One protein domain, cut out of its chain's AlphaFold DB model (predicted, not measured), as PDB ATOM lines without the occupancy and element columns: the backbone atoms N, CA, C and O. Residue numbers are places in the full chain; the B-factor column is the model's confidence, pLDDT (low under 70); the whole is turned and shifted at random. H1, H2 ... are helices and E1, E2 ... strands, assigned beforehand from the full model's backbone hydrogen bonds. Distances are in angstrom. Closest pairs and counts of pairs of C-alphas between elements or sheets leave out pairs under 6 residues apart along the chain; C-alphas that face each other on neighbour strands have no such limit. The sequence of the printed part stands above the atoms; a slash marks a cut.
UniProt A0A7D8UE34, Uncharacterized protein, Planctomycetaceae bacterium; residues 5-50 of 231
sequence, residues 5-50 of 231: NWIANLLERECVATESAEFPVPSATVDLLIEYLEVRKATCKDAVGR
ATOM      1  N   ASN A   5      31.004  11.588   8.491       71.94
ATOM      2  CA  ASN A   5      30.808  12.921   9.070       71.94
ATOM      3  C   ASN A   5      30.864  12.947  10.599       71.94
ATOM      4  O   ASN A   5      31.259  13.954  11.160       71.94
ATOM      5  N   TRP A   6      30.488  11.868  11.291       79.62
ATOM      6  CA  TRP A   6      30.383  11.930  12.753       79.62
ATOM      7  C   TRP A   6      31.747  11.954  13.455       79.62
ATOM      8  O   TRP A   6      31.861  12.607  14.478       79.62
ATOM      9  N   ILE A   7      32.774  11.292  12.905       84.00
ATOM     10  CA  ILE A   7      34.132  11.314  13.481       84.00
ATOM     11  C   ILE A   7      34.749  12.701  13.316       84.00
ATOM     12  O   ILE A   7      35.296  13.233  14.272       84.00
ATOM     13  N   ALA A   8      34.622  13.296  12.126       82.44
ATOM     14  CA  ALA A   8      35.070  14.665  11.883       82.44
ATOM     15  C   ALA A   8      34.352  15.646  12.823       82.44
ATOM     16  O   ALA A   8      35.003  16.417  13.513       82.44
ATOM     17  N   ASN A   9      33.027  15.519  12.955       81.31
ATOM     18  CA  ASN A   9      32.255  16.327  13.899       81.31
ATOM     19  C   ASN A   9      32.678  16.102  15.360       81.31
ATOM     20  O   ASN A   9      32.695  17.056  16.127       81.31
ATOM     21  N   LEU A  10      33.003  14.867  15.758       85.38
ATOM     22  CA  LEU A  10      33.457  14.564  17.115       85.38
ATOM     23  C   LEU A  10      34.836  15.179  17.395       85.38
ATOM     24  O   LEU A  10      35.041  15.704  18.480       85.38
ATOM     25  N   LEU A  11      35.745  15.150  16.417       84.44
ATOM     26  CA  LEU A  11      37.066  15.780  16.503       84.44
ATOM     27  C   LEU A  11      36.983  17.311  16.551       84.44
ATOM     28  O   LEU A  11      37.756  17.946  17.254       84.44
ATOM     29  N   GLU A  12      36.064  17.907  15.791       84.44
ATOM     30  CA  GLU A  12      35.925  19.365  15.713       84.44
ATOM     31  C   GLU A  12      35.147  19.955  16.890       84.44
ATOM     32  O   GLU A  12      35.437  21.065  17.329       84.44
ATOM     33  N   ARG A  13      34.117  19.248  17.364       82.88
ATOM     34  CA  ARG A  13      33.155  19.783  18.338       82.88
ATOM     35  C   ARG A  13      33.282  19.170  19.726       82.88
ATOM     36  O   ARG A  13      32.614  19.654  20.632       82.88
ATOM     37  N   GLU A  14      34.049  18.085  19.866       85.88
ATOM     38  CA  GLU A  14      34.162  17.294  21.100       85.88
ATOM     39  C   GLU A  14      32.786  16.952  21.692       85.88
ATOM     40  O   GLU A  14      32.576  16.921  22.902       85.88
ATOM     41  N   CYS A  15      31.798  16.733  20.822       83.06
ATOM     42  CA  CYS A  15      30.435  16.450  21.227       83.06
ATOM     43  C   CYS A  15      29.785  15.417  20.312       83.06
ATOM     44  O   CYS A  15      30.049  15.338  19.108       83.06
ATOM     45  N   VAL A  16      28.890  14.624  20.893       82.62
ATOM     46  CA  VAL A  16      27.954  13.793  20.140       82.62
ATOM     47  C   VAL A  16      26.611  14.508  20.139       82.62
ATOM     48  O   VAL A  16      26.017  14.728  21.191       82.62
ATOM     49  N   ALA A  17      26.129  14.880  18.956       80.19
ATOM     50  CA  ALA A  17      24.829  15.519  18.795       80.19
ATOM     51  C   ALA A  17      23.752  14.490  18.424       80.19
ATOM     52  O   ALA A  17      23.952  13.627  17.566       80.19
ATOM     53  N   THR A  18      22.595  14.617  19.059       78.69
ATOM     54  CA  THR A  18      21.331  13.990  18.658       78.69
ATOM     55  C   THR A  18      20.407  15.062  18.079       78.69
ATOM     56  O   THR A  18      20.749  16.242  18.076       78.69
ATOM     57  N   GLU A  19      19.223  14.680  17.598       78.94
ATOM     58  CA  GLU A  19      18.238  15.657  17.104       78.94
ATOM     59  C   GLU A  19      17.759  16.634  18.195       78.94
ATOM     60  O   GLU A  19      17.291  17.721  17.872       78.94
ATOM     61  N   SER A  20      17.883  16.269  19.477       83.44
ATOM     62  CA  SER A  20      17.313  17.014  20.605       83.44
ATOM     63  C   SER A  20      18.325  17.505  21.645       83.44
ATOM     64  O   SER A  20      17.954  18.302  22.504       83.44
ATOM     65  N   ALA A  21      19.580  17.049  21.601       84.69
ATOM     66  CA  ALA A  21      20.590  17.387  22.604       84.69
ATOM     67  C   ALA A  21      22.024  17.192  22.094       84.69
ATOM     68  O   ALA A  21      22.281  16.320  21.258       84.69
ATOM     69  N   GLU A  22      22.958  17.954  22.664       88.62
ATOM     70  CA  GLU A  22      24.400  17.776  22.482       88.62
ATOM     71  C   GLU A  22      25.035  17.251  23.768       88.62
ATOM     72  O   GLU A  22      24.763  17.744  24.862       88.62
ATOM     73  N   PHE A  23      25.889  16.243  23.621       88.12
ATOM     74  CA  PHE A  23      26.565  15.578  24.724       88.12
ATOM     75  C   PHE A  23      28.067  15.840  24.606       88.12
ATOM     76  O   PHE A  23      28.694  15.268  23.707       88.12
ATOM     77  N   PRO A  24      28.650  16.712  25.448       90.50
ATOM     78  CA  PRO A  24      30.085  16.951  25.429       90.50
ATOM     79  C   PRO A  24      30.831  15.675  25.824       90.50
ATOM     80  O   PRO A  24      30.424  14.948  26.733       90.50
ATOM     81  N   VAL A  25      31.928  15.409  25.130       90.81
ATOM     82  CA  VAL A  25      32.820  14.278  25.356       90.81
ATOM     83  C   VAL A  25      34.187  14.851  25.716       90.81
ATOM     84  O   VAL A  25      34.698  15.670  24.959       90.81
ATOM     85  N   PRO A  26      34.803  14.450  26.841       94.00
ATOM     86  CA  PRO A  26      36.134  14.933  27.192       94.00
ATOM     87  C   PRO A  26      37.146  14.680  26.067       94.00
ATOM     88  O   PRO A  26      37.174  13.571  25.528       94.00
ATOM     89  N   SER A  27      38.010  15.654  25.763       91.75
ATOM     90  CA  SER A  27      39.023  15.555  24.697       91.75
ATOM     91  C   SER A  27      39.859  14.279  24.809       91.75
ATOM     92  O   SER A  27      39.996  13.539  23.843       91.75
ATOM     93  N   ALA A  28      40.294  13.931  26.027       93.62
ATOM     94  CA  ALA A  28      41.050  12.704  26.288       93.62
ATOM     95  C   ALA A  28      40.294  11.421  25.879       93.62
ATOM     96  O   ALA A  28      40.903  10.455  25.425       93.62
ATOM     97  N   THR A  29      38.965  11.402  26.014       93.56
ATOM     98  CA  THR A  29      38.128  10.277  25.571       93.56
ATOM     99  C   THR A  29      38.005  10.244  24.050       93.56
ATOM    100  O   THR A  29      37.986   9.160  23.465       93.56
ATOM    101  N   VAL A  30      37.920  11.411  23.401       92.62
ATOM    102  CA  VAL A  30      37.930  11.509  21.935       92.62
ATOM    103  C   VAL A  30      39.260  10.991  21.391       92.62
ATOM    104  O   VAL A  30      39.249  10.106  20.539       92.62
ATOM    105  N   ASP A  31      40.385  11.456  21.933       93.31
ATOM    106  CA  ASP A  31      41.728  11.027  21.533       93.31
ATOM    107  C   ASP A  31      41.904   9.513  21.688       93.31
ATOM    108  O   ASP A  31      42.289   8.834  20.733       93.31
ATOM    109  N   LEU A  32      41.517   8.964  22.846       94.81
ATOM    110  CA  LEU A  32      41.570   7.525  23.109       94.81
ATOM    111  C   LEU A  32      40.721   6.725  22.111       94.81
ATOM    112  O   LEU A  32      41.142   5.673  21.628       94.81
ATOM    113  N   LEU A  33      39.521   7.210  21.775       93.44
ATOM    114  CA  LEU A  33      38.669   6.561  20.780       93.44
ATOM    115  C   LEU A  33      39.322   6.572  19.394       93.44
ATOM    116  O   LEU A  33      39.262   5.568  18.686       93.44
ATOM    117  N   ILE A  34      39.926   7.686  18.985       92.94
ATOM    118  CA  ILE A  34      40.568   7.818  17.671       92.94
ATOM    119  C   ILE A  34      41.799   6.919  17.575       92.94
ATOM    120  O   ILE A  34      41.939   6.189  16.590       92.94
ATOM    121  N   GLU A  35      42.635   6.913  18.614       95.44
ATOM    122  CA  GLU A  35      43.762   5.992  18.737       95.44
ATOM    123  C   GLU A  35      43.282   4.543  18.611       95.44
ATOM    124  O   GLU A  35      43.756   3.793  17.749       95.44
ATOM    125  N   TYR A  36      42.261   4.171  19.387       96.81
ATOM    126  CA  TYR A  36      41.673   2.840  19.335       96.81
ATOM    127  C   TYR A  36      41.156   2.475  17.937       96.81
ATOM    128  O   TYR A  36      41.363   1.355  17.468       96.81
ATOM    129  N   LEU A  37      40.493   3.397  17.233       95.31
ATOM    130  CA  LEU A  37      39.957   3.134  15.897       95.31
ATOM    131  C   LEU A  37      41.059   2.842  14.867       95.31
ATOM    132  O   LEU A  37      40.862   1.963  14.017       95.31
ATOM    133  N   GLU A  38      42.204   3.524  14.942       95.94
ATOM    134  CA  GLU A  38      43.346   3.228  14.072       95.94
ATOM    135  C   GLU A  38      44.039   1.919  14.467       95.94
ATOM    136  O   GLU A  38      44.302   1.092  13.586       95.94
ATOM    137  N   VAL A  39      44.226   1.657  15.766       97.50
ATOM    138  CA  VAL A  39      44.747   0.372  16.265       97.50
ATOM    139  C   VAL A  39      43.869  -0.783  15.786       97.50
ATOM    140  O   VAL A  39      44.341  -1.688  15.101       97.50
ATOM    141  N   ARG A  40      42.557  -0.718  16.024       97.75
ATOM    142  CA  ARG A  40      41.575  -1.722  15.593       97.75
ATOM    143  C   ARG A  40      41.622  -1.979  14.090       97.75
ATOM    144  O   ARG A  40      41.468  -3.116  13.637       97.75
ATOM    145  N   LYS A  41      41.794  -0.929  13.285       96.94
ATOM    146  CA  LYS A  41      41.894  -1.030  11.825       96.94
ATOM    147  C   LYS A  41      43.189  -1.724  11.399       96.94
ATOM    148  O   LYS A  41      43.117  -2.580  10.515       96.94
ATOM    149  N   ALA A  42      44.320  -1.394  12.022       98.06
ATOM    150  CA  ALA A  42      45.598  -2.062  11.791       98.06
ATOM    151  C   ALA A  42      45.534  -3.540  12.210       98.06
ATOM    152  O   ALA A  42      45.739  -4.416  11.373       98.06
ATOM    153  N   THR A  43      45.089  -3.828  13.437       98.06
ATOM    154  CA  THR A  43      44.911  -5.197  13.946       98.06
ATOM    155  C   THR A  43      43.972  -6.015  13.061       98.06
ATOM    156  O   THR A  43      44.250  -7.171  12.764       98.06
ATOM    157  N   CYS A  44      42.877  -5.425  12.569       98.19
ATOM    158  CA  CYS A  44      41.972  -6.105  11.643       98.19
ATOM    159  C   CYS A  44      42.651  -6.450  10.313       98.19
ATOM    160  O   CYS A  44      42.383  -7.514   9.758       98.19
ATOM    161  N   LYS A  45      43.494  -5.561   9.780       98.12
ATOM    162  CA  LYS A  45      44.239  -5.819   8.544       98.12
ATOM    163  C   LYS A  45      45.220  -6.977   8.739       98.12
ATOM    164  O   LYS A  45      45.263  -7.871   7.896       98.12
ATOM    165  N   ASP A  46      45.936  -6.985   9.858       97.88
ATOM    166  CA  ASP A  46      46.897  -8.038  10.188       97.88
ATOM    167  C   ASP A  46      46.196  -9.381  10.419       97.88
ATOM    168  O   ASP A  46      46.598 -10.393   9.842       97.88
ATOM    169  N   ALA A  47      45.088  -9.380  11.167       98.00
ATOM    170  CA  ALA A  47      44.237 -10.548  11.377       98.00
ATOM    171  C   ALA A  47      43.775 -11.152  10.041       98.00
ATOM    172  O   ALA A  47      43.917 -12.352   9.823       98.00
ATOM    173  N   VAL A  48      43.299 -10.325   9.101       98.00
ATOM    174  CA  VAL A  48      42.892 -10.796   7.766       98.00
ATOM    175  C   VAL A  48      44.054 -11.442   7.010       98.00
ATOM    176  O   VAL A  48      43.850 -12.465   6.362       98.00
ATOM    177  N   GLY A  49      45.266 -10.891   7.111       97.75
ATOM    178  CA  GLY A  49      46.460 -11.466   6.479       97.75
ATOM    179  C   GLY A  49      46.872 -12.833   7.044       97.75
ATOM    180  O   GLY A  49      47.546 -13.610   6.361       97.75
ATOM    181  N   ARG A  50      46.460 -13.140   8.278       98.19
ATOM    182  CA  ARG A  50      46.780 -14.391   8.983       98.19
ATOM    183  C   ARG A  50      45.736 -15.480   8.796       98.19
ATOM    184  O   ARG A  50      46.085 -16.650   8.943       98.19
TER     185      ARG A  50
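What this domain is: This is residues 5 to 50 of the 231 residues of an uncharacterized protein of Planctomycetaceae bacterium (UniProt A0A7D8UE34). A long, straight helix, H2, reaches out as an arm from a small head, and residues 35 to 50 of H2 stick out with nothing else beside them. The head holds the short helix H1, the small hairpin of strands E1 and E2, with H1 nearer to E1 than to E2, and the first turns of H2. The printed part has 46 residues with two named helices and two named strands, in the order H1, E1, E2, H2; the sheet, in the order E1 - E2, is antiparallel, and the class is mostly helix. The whole is only just loose, close to extended, with a radius of gyration of the C-alphas of 13.6 A, and its outline is a rod of 44 by 21 by 12 A, the arm making much of the length.

How they stand to each other: H1, residues 5 to 13, is followed by E1, residues 15 to 17, and their closest C-alphas are those of Leu 10 and Val 16, 6.3 A apart. E2, residues 22 to 24, forms a hairpin with E1; the two are antiparallel neighbours, with 164 degrees between their directions. The C-alphas of Val 16 and Phe 23 face each other at 5.1 A. N 16 and O 23 are within hydrogen-bond range at 2.9 A, and so are N 23 and O 16, also at 2.9 A. H1 and E2 are only just apart, their closest C-alphas being 8.2 A from each other. H1 and H2, residues 27 to 50, are close but not clearly touching, with the closest C-alphas, those of Leu 11 and Val 30, 7.0 A apart. Their lines stand at a shallow tilt of 34 degrees, only just short of steep, and they run opposite ways. E1 and H2 are apart. In H1 and H2 every O i to N i+4 pair is within hydrogen-bond range.

Where its parts are: H1 begins at C-alpha 5, at (30.808, 12.921, 9.070), and measures 11.8 A to C-alpha 13. E1 begins at C-alpha 15, at (30.435, 16.450, 21.227), and is 6.2 A long, while E2 is 6.5 A long. H2 runs 34.7 A from C-alpha 27, at (39.023, 15.555, 24.697), to C-alpha 50, at (46.780, -14.391, 8.983).

The domain as a whole: The two C-alphas farthest apart are those of Ser 20 and Arg 50, at 44.6 A. Without the free residues 35 to 50, the body has 30 residues, spans 26 by 18 by 12 A and has a radius of gyration of 8.9 A. The links from H1 to E1, from E1 to E2 and from E2 to H2 are tight, with 1, 4 and 2 residues between. The printed part has no cut. The mean pLDDT of the printed part is 90.2, and no printed residue is under 70.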